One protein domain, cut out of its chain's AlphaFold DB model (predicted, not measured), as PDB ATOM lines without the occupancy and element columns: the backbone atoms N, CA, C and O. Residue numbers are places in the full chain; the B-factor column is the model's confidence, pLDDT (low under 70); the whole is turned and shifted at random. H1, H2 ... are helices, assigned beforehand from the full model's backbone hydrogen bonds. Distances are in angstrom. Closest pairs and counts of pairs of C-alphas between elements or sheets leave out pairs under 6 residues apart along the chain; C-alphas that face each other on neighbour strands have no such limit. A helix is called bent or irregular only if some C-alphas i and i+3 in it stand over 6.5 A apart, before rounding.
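This is residues 102 to 200 of the 389 residues of an uncharacterized protein of Geobacillus subterraneus (UniProt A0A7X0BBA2). The domain is an elongated bundle: the long helix H1 runs along most of its length, with a helical hairpin of H3 and H4a alongside, and H4b, the second arm of the bent H4, continues past H3 along the beginning of H1. The short helix H2 sits on a loop that folds back along H1, on the side away from H4a. The printed part has 99 residues with four named helices, H1 to H4 in order, and no named strand; the class is all helix. It is only just compact, close to loose, with a radius of gyration of the C-alphas of 14.8 A, and spans 47 by 26 by 17 A.

H1, residues 103 to 132, is close to but not clearly touching H2, residues 139 to 145; their closest C-alphas, of Arg 118 and Leu 144, are 7.6 A apart. H3, residues 151 to 167, is near H1. H4, residues 172 to 199, was assigned as one helix by its hydrogen bonds but is bent, with C-alphas 183 and 186 6.8 A apart; its arms, H4a and H4b, stand at a shallow tilt of 27 degrees. H3 and H4a form a hairpin and touch, closest at the C-alphas of Ile 158 and Lys 178, 6.0 A, opposite ways at a shallow tilt of 28 degrees. H1 touches H4b with residues 103 to 113 alone, closest at the C-alphas of Thr 106 and Tyr 192, 6.3 A. Every O i to N i+4 pair is within hydrogen-bond range in H1, H4a and H4b, against 2 of 3 in H2 and 12 of 13 in H3.

H1 begins at C-alpha 103 (16.444, 39.772, 205.531) and is 43.3 A long. H2 is 10.9 A and H3 25.1 A. H4a, residues 172 to 183, is 16.3 A; H4b, residues 186 to 199, is 19.9 A and ends at C-alpha 199 (11.737, 36.457, 201.717).

The C-alphas of Gly 133 and Gly 200, the two farthest apart, are 47.9 A apart. The printed part has no cut, and no link is long. Residues 128 to 147 are under pLDDT 70.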
ATOM      1  N   TRP A 102      12.800  41.010 208.404       92.94
ATOM      2  CA  TRP A 102      13.845  41.686 207.626       92.94
ATOM      3  C   TRP A 102      14.951  40.701 207.282       92.94
ATOM      4  O   TRP A 102      15.501  40.089 208.197       92.94
ATOM      5  N   ARG A 103      15.356  40.641 206.009       92.75
ATOM      6  CA  ARG A 103      16.444  39.772 205.531       92.75
ATOM      7  C   ARG A 103      17.712  39.916 206.364       92.75
ATOM      8  O   ARG A 103      18.129  38.959 207.003       92.75
ATOM      9  N   LYS A 104      18.246  41.138 206.463       92.56
ATOM     10  CA  LYS A 104      19.487  41.420 207.209       92.56
ATOM     11  C   LYS A 104      19.420  40.996 208.677       92.56
ATOM     12  O   LYS A 104      20.421  40.591 209.257       92.56
ATOM     13  N   SER A 105      18.245  41.129 209.294       92.38
ATOM     14  CA  SER A 105      18.032  40.716 210.681       92.38
ATOM     15  C   SER A 105      18.034  39.193 210.783       92.38
ATOM     16  O   SER A 105      18.786  38.637 211.580       92.38
ATOM     17  N   THR A 106      17.255  38.521 209.932       92.88
ATOM     18  CA  THR A 106      17.189  37.058 209.858       92.88
ATOM     19  C   THR A 106      18.567  36.453 209.603       92.88
ATOM     20  O   THR A 106      18.982  35.595 210.368       92.88
ATOM     21  N   GLU A 107      19.316  36.951 208.619       92.81
ATOM     22  CA  GLU A 107      20.676  36.489 208.306       92.81
ATOM     23  C   GLU A 107      21.630  36.667 209.489       92.81
ATOM     24  O   GLU A 107      22.325  35.730 209.868       92.81
ATOM     25  N   LYS A 108      21.616  37.839 210.136       93.56
ATOM     26  CA  LYS A 108      22.459  38.110 211.308       93.56
ATOM     27  C   LYS A 108      22.153  37.170 212.475       93.56
ATOM     28  O   LYS A 108      23.068  36.746 213.181       93.56
ATOM     29  N   TYR A 109      20.878  36.904 212.750       92.56
ATOM     30  CA  TYR A 109      20.495  36.016 213.847       92.56
ATOM     31  C   TYR A 109      20.713  34.541 213.508       92.56
ATOM     32  O   TYR A 109      21.076  33.787 214.408       92.56
ATOM     33  N   ASP A 110      20.559  34.157 212.242       92.19
ATOM     34  CA  ASP A 110      20.857  32.808 211.766       92.19
ATOM     35  C   ASP A 110      22.362  32.515 211.846       92.19
ATOM     36  O   ASP A 110      22.752  31.535 212.467       92.19
ATOM     37  N   GLN A 111      23.223  33.434 211.395       91.38
ATOM     38  CA  GLN A 111      24.683  33.319 211.560       91.38
ATOM     39  C   GLN A 111      25.092  33.168 213.033       91.38
ATOM     40  O   GLN A 111      25.882  32.298 213.391       91.38
ATOM     41  N   LYS A 112      24.497  33.961 213.934       91.88
ATOM     42  CA  LYS A 112      24.736  33.816 215.382       91.88
ATOM     43  C   LYS A 112      24.256  32.476 215.939       91.88
ATOM     44  O   LYS A 112      24.803  32.001 216.935       91.88
ATOM     45  N   LEU A 113      23.194  31.907 215.376       91.44
ATOM     46  CA  LEU A 113      22.696  30.588 215.756       91.44
ATOM     47  C   LEU A 113      23.678  29.501 215.303       91.44
ATOM     48  O   LEU A 113      23.997  28.612 216.088       91.44
ATOM     49  N   GLU A 114      24.203  29.621 214.087       88.62
ATOM     50  CA  GLU A 114      25.213  28.727 213.514       88.62
ATOM     51  C   GLU A 114      26.516  28.746 214.321       88.62
ATOM     52  O   GLU A 114      27.034  27.691 214.684       88.62
ATOM     53  N   GLU A 115      27.002  29.927 214.710       89.88
ATOM     54  CA  GLU A 115      28.155  30.062 215.610       89.88
ATOM     55  C   GLU A 115      27.919  29.372 216.962       89.88
ATOM     56  O   GLU A 115      28.812  28.713 217.498       89.88
ATOM     57  N   LYS A 116      26.715  29.509 217.535       88.75
ATOM     58  CA  LYS A 116      26.349  28.822 218.784       88.75
ATOM     59  C   LYS A 116      26.291  27.310 218.601       88.75
ATOM     60  O   LYS A 116      26.767  26.594 219.475       88.75
ATOM     61  N   PHE A 117      25.731  26.839 217.490       88.00
ATOM     62  CA  PHE A 117      25.670  25.419 217.165       88.00
ATOM     63  C   PHE A 117      27.076  24.823 217.065       88.00
ATOM     64  O   PHE A 117      27.363  23.847 217.751       88.00
ATOM     65  N   ARG A 118      27.986  25.472 216.326       86.62
ATOM     66  CA  ARG A 118      29.393  25.049 216.210       86.62
ATOM     67  C   ARG A 118      30.082  24.934 217.571       86.62
ATOM     68  O   ARG A 118      30.761  23.947 217.827       86.62
ATOM     69  N   LYS A 119      29.860  25.896 218.477       87.88
ATOM     70  CA  LYS A 119      30.403  25.846 219.849       87.88
ATOM     71  C   LYS A 119      29.854  24.676 220.667       87.88
ATOM     72  O   LYS A 119      30.605  24.050 221.406       87.88
ATOM     73  N   ILE A 120      28.555  24.393 220.552       85.69
ATOM     74  CA  ILE A 120      27.925  23.264 221.250       85.69
ATOM     75  C   ILE A 120      28.506  21.949 220.737       85.69
ATOM     76  O   ILE A 120      28.902  21.110 221.537       85.69
ATOM     77  N   VAL A 121      28.614  21.793 219.424       82.50
ATOM     78  CA  VAL A 121      29.157  20.581 218.812       82.50
ATOM     79  C   VAL A 121      30.619  20.354 219.204       82.50
ATOM     80  O   VAL A 121      30.945  19.278 219.693       82.50
ATOM     81  N   ALA A 122      31.460  21.391 219.149       83.44
ATOM     82  CA  ALA A 122      32.843  21.308 219.625       83.44
ATOM     83  C   ALA A 122      32.933  20.905 221.112       83.44
ATOM     84  O   ALA A 122      33.816  20.144 221.499       83.44
ATOM     85  N   SER A 123      31.997  21.367 221.952       80.75
ATOM     86  CA  SER A 123      31.950  20.950 223.360       80.75
ATOM     87  C   SER A 123      31.538  19.486 223.545       80.75
ATOM     88  O   SER A 123      32.017  18.841 224.472       80.75
ATOM     89  N   ILE A 124      30.691  18.938 222.662       78.44
ATOM     90  CA  ILE A 124      30.356  17.506 222.665       78.44
ATOM     91  C   ILE A 124      31.610  16.696 222.325       78.44
ATOM     92  O   ILE A 124      31.912  15.724 223.013       78.44
ATOM     93  N   GLU A 125      32.356  17.101 221.295       75.75
ATOM     94  CA  GLU A 125      33.587  16.420 220.882       75.75
ATOM     95  C   GLU A 125      34.660  16.421 221.973       75.75
ATOM     96  O   GLU A 125      35.270  15.384 222.214       75.75
ATOM     97  N   GLN A 126      34.865  17.548 222.665       75.06
ATOM     98  CA  GLN A 126      35.820  17.629 223.777       75.06
ATOM     99  C   GLN A 126      35.483  16.640 224.895       75.06
ATOM    100  O   GLN A 126      36.349  15.871 225.294       75.06
ATOM    101  N   VAL A 127      34.217  16.595 225.325       70.19
ATOM    102  CA  VAL A 127      33.757  15.625 226.334       70.19
ATOM    103  C   VAL A 127      33.970  14.187 225.845       70.19
ATOM    104  O   VAL A 127      34.408  13.335 226.604       70.19
ATOM    105  N   THR A 128      33.750  13.927 224.553       65.31
ATOM    106  CA  THR A 128      33.940  12.583 223.975       65.31
ATOM    107  C   THR A 128      35.414  12.157 223.980       65.31
ATOM    108  O   THR A 128      35.726  11.012 224.288       65.31
ATOM    109  N   LYS A 129      36.338  13.078 223.668       65.44
ATOM    110  CA  LYS A 129      37.785  12.806 223.692       65.44
ATOM    111  C   LYS A 129      38.315  12.558 225.104       65.44
ATOM    112  O   LYS A 129      39.257  11.787 225.261       65.44
ATOM    113  N   GLU A 130      37.738  13.217 226.108       58.56
ATOM    114  CA  GLU A 130      38.114  13.043 227.516       58.56
ATOM    115  C   GLU A 130      37.632  11.699 228.094       58.56
ATOM    116  O   GLU A 130      38.339  11.121 228.918       58.56
ATOM    117  N   ASP A 131      36.490  11.172 227.630       57.22
ATOM    118  CA  ASP A 131      35.890   9.929 228.143       57.22
ATOM    119  C   ASP A 131      36.425   8.637 227.471       57.22
ATOM    120  O   ASP A 131      36.487   7.597 228.128       57.22
ATOM    121  N   GLU A 132      36.844   8.661 226.194       54.00
ATOM    122  CA  GLU A 132      37.180   7.430 225.440       54.00
ATOM    123  C   GLU A 132      38.678   7.110 225.280       54.00
ATOM    124  O   GLU A 132      39.005   6.032 224.790       54.00
ATOM    125  N   GLY A 133      39.603   7.968 225.726       48.25
ATOM    126  CA  GLY A 133      41.029   7.617 225.821       48.25
ATOM    127  C   GLY A 133      41.650   6.974 224.567       48.25
ATOM    128  O   GLY A 133      42.509   6.113 224.713       48.25
ATOM    129  N   ALA A 134      41.222   7.332 223.353       40.47
ATOM    130  CA  ALA A 134      41.874   6.944 222.103       40.47
ATOM    131  C   ALA A 134      41.395   7.798 220.921       40.47
ATOM    132  O   ALA A 134      40.262   8.270 220.858       40.47
ATOM    133  N   GLU A 135      42.314   7.963 219.980       44.69
ATOM    134  CA  GLU A 135      42.209   8.628 218.690       44.69
ATOM    135  C   GLU A 135      41.037   8.085 217.848       44.69
ATOM    136  O   GLU A 135      41.142   7.053 217.192       44.69
ATOM    137  N   GLN A 136      39.921   8.814 217.799       42.03
ATOM    138  CA  GLN A 136      39.135   8.892 216.567       42.03
ATOM    139  C   GLN A 136      39.474  10.215 215.887       42.03
ATOM    140  O   GLN A 136      39.068  11.302 216.309       42.03
ATOM    141  N   GLU A 137      40.325  10.094 214.873       38.47
ATOM    142  CA  GLU A 137      40.797  11.167 214.013       38.47
ATOM    143  C   GLU A 137      39.632  11.952 213.387       38.47
ATOM    144  O   GLU A 137      38.773  11.416 212.693       38.47
ATOM    145  N   GLY A 138      39.648  13.265 213.618       41.53
ATOM    146  CA  GLY A 138      39.660  14.264 212.542       41.53
ATOM    147  C   GLY A 138      38.398  14.554 211.722       41.53
ATOM    148  O   GLY A 138      38.319  15.641 211.164       41.53
ATOM    149  N   ASP A 139      37.395  13.680 211.646       44.94
ATOM    150  CA  ASP A 139      36.389  13.784 210.564       44.94
ATOM    151  C   ASP A 139      35.229  14.775 210.836       44.94
ATOM    152  O   ASP A 139      34.452  15.127 209.946       44.94
ATOM    153  N   PHE A 140      35.076  15.265 212.071       44.25
ATOM    154  CA  PHE A 140      33.911  16.086 212.432       44.25
ATOM    155  C   PHE A 140      34.107  17.580 212.124       44.25
ATOM    156  O   PHE A 140      33.195  18.259 211.640       44.25
ATOM    157  N   GLN A 141      35.320  18.088 212.342       44.47
ATOM    158  CA  GLN A 141      35.635  19.509 212.206       44.47
ATOM    159  C   GLN A 141      35.726  19.937 210.731       44.47
ATOM    160  O   GLN A 141      35.193  20.981 210.355       44.47
ATOM    161  N   GLU A 142      36.260  19.071 209.867       45.31
ATOM    162  CA  GLU A 142      36.383  19.311 208.423       45.31
ATOM    163  C   GLU A 142      35.007  19.309 207.716       45.31
ATOM    164  O   GLU A 142      34.717  20.156 206.867       45.31
ATOM    165  N   LYS A 143      34.074  18.447 208.156       49.22
ATOM    166  CA  LYS A 143      32.682  18.418 207.658       49.22
ATOM    167  C   LYS A 143      31.814  19.568 208.185       49.22
ATOM    168  O   LYS A 143      30.772  19.879 207.595       49.22
ATOM    169  N   LEU A 144      32.165  20.192 209.311       48.72
ATOM    170  CA  LEU A 144      31.448  21.343 209.896       48.72
ATOM    171  C   LEU A 144      31.794  22.679 209.229       48.72
ATOM    172  O   LEU A 144      30.977  23.608 209.260       48.72
ATOM    173  N   GLU A 145      32.982  22.784 208.640       50.81
ATOM    174  CA  GLU A 145      33.462  24.019 208.020       50.81
ATOM    175  C   GLU A 145      32.972  24.192 206.575       50.81
ATOM    176  O   GLU A 145      32.766  25.327 206.146       50.81
ATOM    177  N   ALA A 146      32.678  23.099 205.861       52.25
ATOM    178  CA  ALA A 146      32.409  23.135 204.420       52.25
ATOM    179  C   ALA A 146      30.923  23.179 203.996       52.25
ATOM    180  O   ALA A 146      30.638  23.458 202.835       52.25
ATOM    181  N   SER A 147      29.959  22.899 204.883       58.59
ATOM    182  CA  SER A 147      28.532  22.794 204.509       58.59
ATOM    183  C   SER A 147      27.618  23.694 205.344       58.59
ATOM    184  O   SER A 147      27.847  23.834 206.551       58.59
ATOM    185  N   PRO A 148      26.560  24.279 204.743       70.94
ATOM    186  CA  PRO A 148      25.593  25.088 205.474       70.94
ATOM    187  C   PRO A 148      24.941  24.254 206.582       70.94
ATOM    188  O   PRO A 148      24.607  23.084 206.394       70.94
ATOM    189  N   ILE A 149      24.786  24.846 207.766       79.56
ATOM    190  CA  ILE A 149      24.086  24.196 208.874       79.56
ATOM    191  C   ILE A 149      22.595  24.327 208.582       79.56
ATOM    192  O   ILE A 149      22.076  25.440 208.575       79.56
ATOM    193  N   THR A 150      21.923  23.207 208.335       85.12
ATOM    194  CA  THR A 150      20.472  23.117 208.120       85.12
ATOM    195  C   THR A 150      19.768  22.605 209.376       85.12
ATOM    196  O   THR A 150      20.407  22.047 210.275       85.12
ATOM    197  N   SER A 151      18.449  22.785 209.464       87.06
ATOM    198  CA  SER A 151      17.634  22.192 210.533       87.06
ATOM    199  C   SER A 151      17.767  20.666 210.594       87.06
ATOM    200  O   SER A 151      17.950  20.133 211.685       87.06
ATOM    201  N   GLU A 152      17.809  19.988 209.446       86.12
ATOM    202  CA  GLU A 152      18.061  18.540 209.330       86.12
ATOM    203  C   GLU A 152      19.382  18.126 209.993       86.12
ATOM    204  O   GLU A 152      19.469  17.121 210.694       86.12
ATOM    205  N   ARG A 153      20.431  18.942 209.839       84.88
ATOM    206  CA  ARG A 153      21.728  18.674 210.467       84.88
ATOM    207  C   ARG A 153      21.671  18.810 211.988       84.88
ATOM    208  O   ARG A 153      22.364  18.080 212.695       84.88
ATOM    209  N   ILE A 154      20.866  19.740 212.502       85.50
ATOM    210  CA  ILE A 154      20.633  19.869 213.946       85.50
ATOM    211  C   ILE A 154      19.885  18.634 214.464       85.50
ATOM    212  O   ILE A 154      20.242  18.129 215.525       85.50
ATOM    213  N   GLU A 155      18.903  18.125 213.714       87.62
ATOM    214  CA  GLU A 155      18.173  16.891 214.047       87.62
ATOM    215  C   GLU A 155      19.103  15.676 214.086       87.62
ATOM    216  O   GLU A 155      19.123  14.967 215.089       87.62
ATOM    217  N   ALA A 156      19.972  15.512 213.085       86.38
ATOM    218  CA  ALA A 156      20.962  14.435 213.068       86.38
ATOM    219  C   ALA A 156      21.904  14.474 214.289       86.38
ATOM    220  O   ALA A 156      22.227  13.442 214.875       86.38
ATOM    221  N   VAL A 157      22.326  15.668 214.728       84.19
ATOM    222  CA  VAL A 157      23.142  15.806 215.948       84.19
ATOM    223  C   VAL A 157      22.333  15.488 217.208       84.19
ATOM    224  O   VAL A 157      22.873  14.890 218.137       84.19
ATOM    225  N   ILE A 158      21.046  15.849 217.260       87.31
ATOM    226  CA  ILE A 158      20.163  15.473 218.376       87.31
ATOM    227  C   ILE A 158      20.051  13.946 218.478       87.31
ATOM    228  O   ILE A 158      20.199  13.415 219.581       87.31
ATOM    229  N   GLU A 159      19.863  13.248 217.356       86.81
ATOM    230  CA  GLU A 159      19.799  11.781 217.312       86.81
ATOM    231  C   GLU A 159      21.101  11.140 217.804       86.81
ATOM    232  O   GLU A 159      21.071  10.270 218.676       86.81
ATOM    233  N   GLN A 160      22.257  11.627 217.343       84.38
ATOM    234  CA  GLN A 160      23.559  11.138 217.812       84.38
ATOM    235  C   GLN A 160      23.753  11.355 219.321       84.38
ATOM    236  O   GLN A 160      24.238  10.471 220.032       84.38
ATOM    237  N   VAL A 161      23.357  12.521 219.842       84.56
ATOM    238  CA  VAL A 161      23.407  12.804 221.286       84.56
ATOM    239  C   VAL A 161      22.458  11.881 222.056       84.56
ATOM    240  O   VAL A 161      22.783  11.444 223.161       84.56
ATOM    241  N   GLU A 162      21.299  11.551 221.491       86.75
ATOM    242  CA  GLU A 162      20.341  10.622 222.084       86.75
ATOM    243  C   GLU A 162      20.857   9.181 222.125       86.75
ATOM    244  O   GLU A 162      20.741   8.529 223.164       86.75
ATOM    245  N   GLU A 163      21.490   8.692 221.059       84.94
ATOM    246  CA  GLU A 163      22.149   7.382 221.063       84.94
ATOM    247  C   GLU A 163      23.253   7.292 222.119       84.94
ATOM    248  O   GLU A 163      23.347   6.295 222.838       84.94
ATOM    249  N   ARG A 164      24.044   8.355 222.287       80.94
ATOM    250  CA  ARG A 164      25.065   8.417 223.345       80.94
ATOM    251  C   ARG A 164      24.450   8.451 224.740       80.94
ATOM    252  O   ARG A 164      24.913   7.742 225.627       80.94
ATOM    253  N   LEU A 165      23.357   9.185 224.933       84.31
ATOM    254  CA  LEU A 165      22.622   9.197 226.201       84.31
ATOM    255  C   LEU A 165      22.015   7.831 226.565       84.31
ATOM    256  O   LEU A 165      21.808   7.579 227.752       84.31
ATOM    257  N   LYS A 166      21.754   6.940 225.594       85.31
ATOM    258  CA  LYS A 166      21.375   5.542 225.882       85.31
ATOM    259  C   LYS A 166      22.531   4.759 226.513       85.31
ATOM    260  O   LYS A 166      22.278   3.936 227.388       85.31
ATOM    261  N   LYS A 167      23.778   5.024 226.100       82.06
ATOM    262  CA  LYS A 167      24.991   4.417 226.680       82.06
ATOM    263  C   LYS A 167      25.352   5.048 228.031       82.06
ATOM    264  O   LYS A 167      25.692   4.335 228.969       82.06
ATOM    265  N   GLU A 168      25.184   6.365 228.162       78.44
ATOM    266  CA  GLU A 168      25.520   7.135 229.367       78.44
ATOM    267  C   GLU A 168      24.329   7.927 229.936       78.44
ATOM    268  O   GLU A 168      24.274   9.165 229.886       78.44
ATOM    269  N   PRO A 169      23.361   7.254 230.578       77.00
ATOM    270  CA  PRO A 169      22.107   7.885 230.992       77.00
ATOM    271  C   PRO A 169      22.263   8.936 232.102       77.00
ATOM    272  O   PRO A 169      21.319   9.684 232.383       77.00
ATOM    273  N   LYS A 170      23.426   9.019 232.762       79.69
ATOM    274  CA  LYS A 170      23.708   9.982 233.842       79.69
ATOM    275  C   LYS A 170      24.486  11.222 233.382       79.69
ATOM    276  O   LYS A 170      24.626  12.143 234.185       79.69
ATOM    277  N   ASN A 171      24.917  11.302 232.119       80.69
ATOM    278  CA  ASN A 171      25.703  12.431 231.619       80.69
ATOM    279  C   ASN A 171      24.854  13.723 231.569       80.69
ATOM    280  O   ASN A 171      24.011  13.938 230.690       80.69
ATOM    281  N   ARG A 172      25.027  14.591 232.578       82.56
ATOM    282  CA  ARG A 172      24.236  15.824 232.761       82.56
ATOM    283  C   ARG A 172      24.514  16.853 231.662       82.56
ATOM    284  O   ARG A 172      23.613  17.621 231.313       82.56
ATOM    285  N   THR A 173      25.728  16.855 231.120       83.81
ATOM    286  CA  THR A 173      26.172  17.772 230.066       83.81
ATOM    287  C   THR A 173      25.454  17.459 228.759       83.81
ATOM    288  O   THR A 173      24.797  18.344 228.208       83.81
ATOM    289  N   LEU A 174      25.440  16.187 228.339       82.25
ATOM    290  CA  LEU A 174      24.727  15.744 227.134       82.25
ATOM    291  C   LEU A 174      23.212  15.987 227.224       82.25
ATOM    292  O   LEU A 174      22.612  16.469 226.265       82.25
ATOM    293  N   LYS A 175      22.587  15.775 228.393       85.44
ATOM    294  CA  LYS A 175      21.160  16.112 228.597       85.44
ATOM    295  C   LYS A 175      20.875  17.603 228.425       85.44
ATOM    296  O   LYS A 175      19.856  17.976 227.843       85.44
ATOM    297  N   LYS A 176      21.752  18.466 228.949       86.94
ATOM    298  CA  LYS A 176      21.615  19.923 228.818       86.94
ATOM    299  C   LYS A 176      21.763  20.353 227.359       86.94
ATOM    300  O   LYS A 176      20.967  21.165 226.896       86.94
ATOM    301  N   VAL A 177      22.737  19.781 226.654       86.81
ATOM    302  CA  VAL A 177      22.976  20.030 225.230       86.81
ATOM    303  C   VAL A 177      21.785  19.581 224.387       86.81
ATOM    304  O   VAL A 177      21.253  20.404 223.647       86.81
ATOM    305  N   LYS A 178      21.289  18.348 224.567       87.44
ATOM    306  CA  LYS A 178      20.083  17.845 223.883       87.44
ATOM    307  C   LYS A 178      18.911  18.808 224.056       87.44
ATOM    308  O   LYS A 178      18.347  19.282 223.075       87.44
ATOM    309  N   ARG A 179      18.614  19.192 225.303       88.94
ATOM    310  CA  ARG A 179      17.529  20.135 225.602       88.94
ATOM    311  C   ARG A 179      17.728  21.489 224.917       88.94
ATOM    312  O   ARG A 179      16.763  22.076 224.442       88.94
ATOM    313  N   GLN A 180      18.957  22.001 224.882       89.88
ATOM    314  CA  GLN A 180      19.273  23.264 224.220       89.88
ATOM    315  C   GLN A 180      19.105  23.170 222.694       89.88
ATOM    316  O   GLN A 180      18.596  24.109 222.080       89.88
ATOM    317  N   LEU A 181      19.491  22.045 222.087       89.00
ATOM    318  CA  LEU A 181      19.300  21.788 220.661       89.00
ATOM    319  C   LEU A 181      17.810  21.667 220.308       89.00
ATOM    320  O   LEU A 181      17.350  22.374 219.417       89.00
ATOM    321  N   GLU A 182      17.045  20.864 221.050       90.31
ATOM    322  CA  GLU A 182      15.620  20.608 220.792       90.31
ATOM    323  C   GLU A 182      14.711  21.807 221.094       90.31
ATOM    324  O   GLU A 182      13.790  22.091 220.332       90.31
ATOM    325  N   GLN A 183      14.934  22.510 222.212       90.62
ATOM    326  CA  GLN A 183      14.005  23.546 222.687       90.62
ATOM    327  C   GLN A 183      14.357  24.961 222.209       90.62
ATOM    328  O   GLN A 183      13.473  25.816 222.189       90.62
ATOM    329  N   ASP A 184      15.616  25.237 221.846       90.88
ATOM    330  CA  ASP A 184      16.054  26.580 221.422       90.88
ATOM    331  C   ASP A 184      16.571  26.600 219.980       90.88
ATOM    332  O   ASP A 184      16.026  27.329 219.148       90.88
ATOM    333  N   LEU A 185      17.606  25.813 219.654       90.88
ATOM    334  CA  LEU A 185      18.276  25.940 218.353       90.88
ATOM    335  C   LEU A 185      17.429  25.413 217.190       90.88
ATOM    336  O   LEU A 185      17.269  26.132 216.204       90.88
ATOM    337  N   LEU A 186      16.856  24.213 217.300       91.12
ATOM    338  CA  LEU A 186      16.088  23.591 216.220       91.12
ATOM    339  C   LEU A 186      14.842  24.413 215.824       91.12
ATOM    340  O   LEU A 186      14.714  24.747 214.642       91.12
ATOM    341  N   PRO A 187      13.961  24.843 216.756       94.38
ATOM    342  CA  PRO A 187      12.787  25.640 216.398       94.38
ATOM    343  C   PRO A 187      13.163  26.995 215.792       94.38
ATOM    344  O   PRO A 187      12.489  27.493 214.889       94.38
ATOM    345  N   ARG A 188      14.255  27.608 216.271       93.19
ATOM    346  CA  ARG A 188      14.764  28.860 215.701       93.19
ATOM    347  C   ARG A 188      15.320  28.670 214.302       93.19
ATOM    348  O   ARG A 188      15.049  29.521 213.459       93.19
ATOM    349  N   LYS A 189      16.052  27.582 214.049       93.38
ATOM    350  CA  LYS A 189      16.621  27.311 212.729       93.38
ATOM    351  C   LYS A 189      15.528  27.099 211.688       93.38
ATOM    352  O   LYS A 189      15.519  27.822 210.698       93.38
ATOM    353  N   LYS A 190      14.544  26.237 211.980       93.31
ATOM    354  CA  LYS A 190      13.369  26.025 211.111       93.31
ATOM    355  C   LYS A 190      12.655  27.337 210.787       93.31
ATOM    356  O   LYS A 190      12.339  27.622 209.640       93.31
ATOM    357  N   LYS A 191      12.477  28.194 211.796       93.31
ATOM    358  CA  LYS A 191      11.868  29.518 211.623       93.31
ATOM    359  C   LYS A 191      12.691  30.454 210.733       93.31
ATOM    360  O   LYS A 191      12.117  31.248 209.994       93.31
ATOM    361  N   TYR A 192      14.019  30.426 210.822       93.00
ATOM    362  CA  TYR A 192      14.875  31.240 209.956       93.00
ATOM    363  C   TYR A 192      14.902  30.722 208.518       93.00
ATOM    364  O   TYR A 192      14.925  31.541 207.603       93.00
ATOM    365  N   GLU A 193      14.840  29.408 208.318       92.62
ATOM    366  CA  GLU A 193      14.697  28.787 206.997       92.62
ATOM    367  C   GLU A 193      13.363  29.176 206.349       92.62
ATOM    368  O   GLU A 193      13.370  29.743 205.259       92.62
ATOM    369  N   GLU A 194      12.246  29.041 207.070       92.81
ATOM    370  CA  GLU A 194      10.919  29.498 206.624       92.81
ATOM    371  C   GLU A 194      10.922  30.997 206.275       92.81
ATOM    372  O   GLU A 194      10.342  31.439 205.282       92.81
ATOM    373  N   TYR A 195      11.590  31.822 207.085       92.75
ATOM    374  CA  TYR A 195      11.718  33.250 206.809       92.75
ATOM    375  C   TYR A 195      12.551  33.545 205.564       92.75
ATOM    376  O   TYR A 195      12.202  34.464 204.826       92.75
ATOM    377  N   LYS A 196      13.644  32.812 205.337       91.12
ATOM    378  CA  LYS A 196      14.479  32.950 204.138       91.12
ATOM    379  C   LYS A 196      13.700  32.554 202.887       91.12
ATOM    380  O   LYS A 196      13.720  33.308 201.919       91.12
ATOM    381  N   GLU A 197      12.959  31.452 202.951       91.19
ATOM    382  CA  GLU A 197      12.078  30.996 201.875       91.19
ATOM    383  C   GLU A 197      11.016  32.051 201.547       91.19
ATOM    384  O   GLU A 197      10.932  32.519 200.414       91.19
ATOM    385  N   ARG A 198      10.280  32.535 202.558       89.81
ATOM    386  CA  ARG A 198       9.277  33.595 202.368       89.81
ATOM    387  C   ARG A 198       9.873  34.882 201.814       89.81
ATOM    388  O   ARG A 198       9.218  35.571 201.040       89.81
ATOM    389  N   LEU A 199      11.082  35.255 202.226       89.38
ATOM    390  CA  LEU A 199      11.737  36.457 201.717       89.38
ATOM    391  C   LEU A 199      12.114  36.317 200.235       89.38
ATOM    392  O   LEU A 199      12.056  37.324 199.533       89.38
ATOM    393  N   GLY A 200      12.461  35.124 199.744       88.62
ATOM    394  CA  GLY A 200      12.888  34.914 198.356       88.62
ATOM    395  C   GLY A 200      14.095  35.791 198.018       88.62
ATOM    396  O   GLY A 200      15.156  35.635 198.618       88.62
TER     397      GLY A 200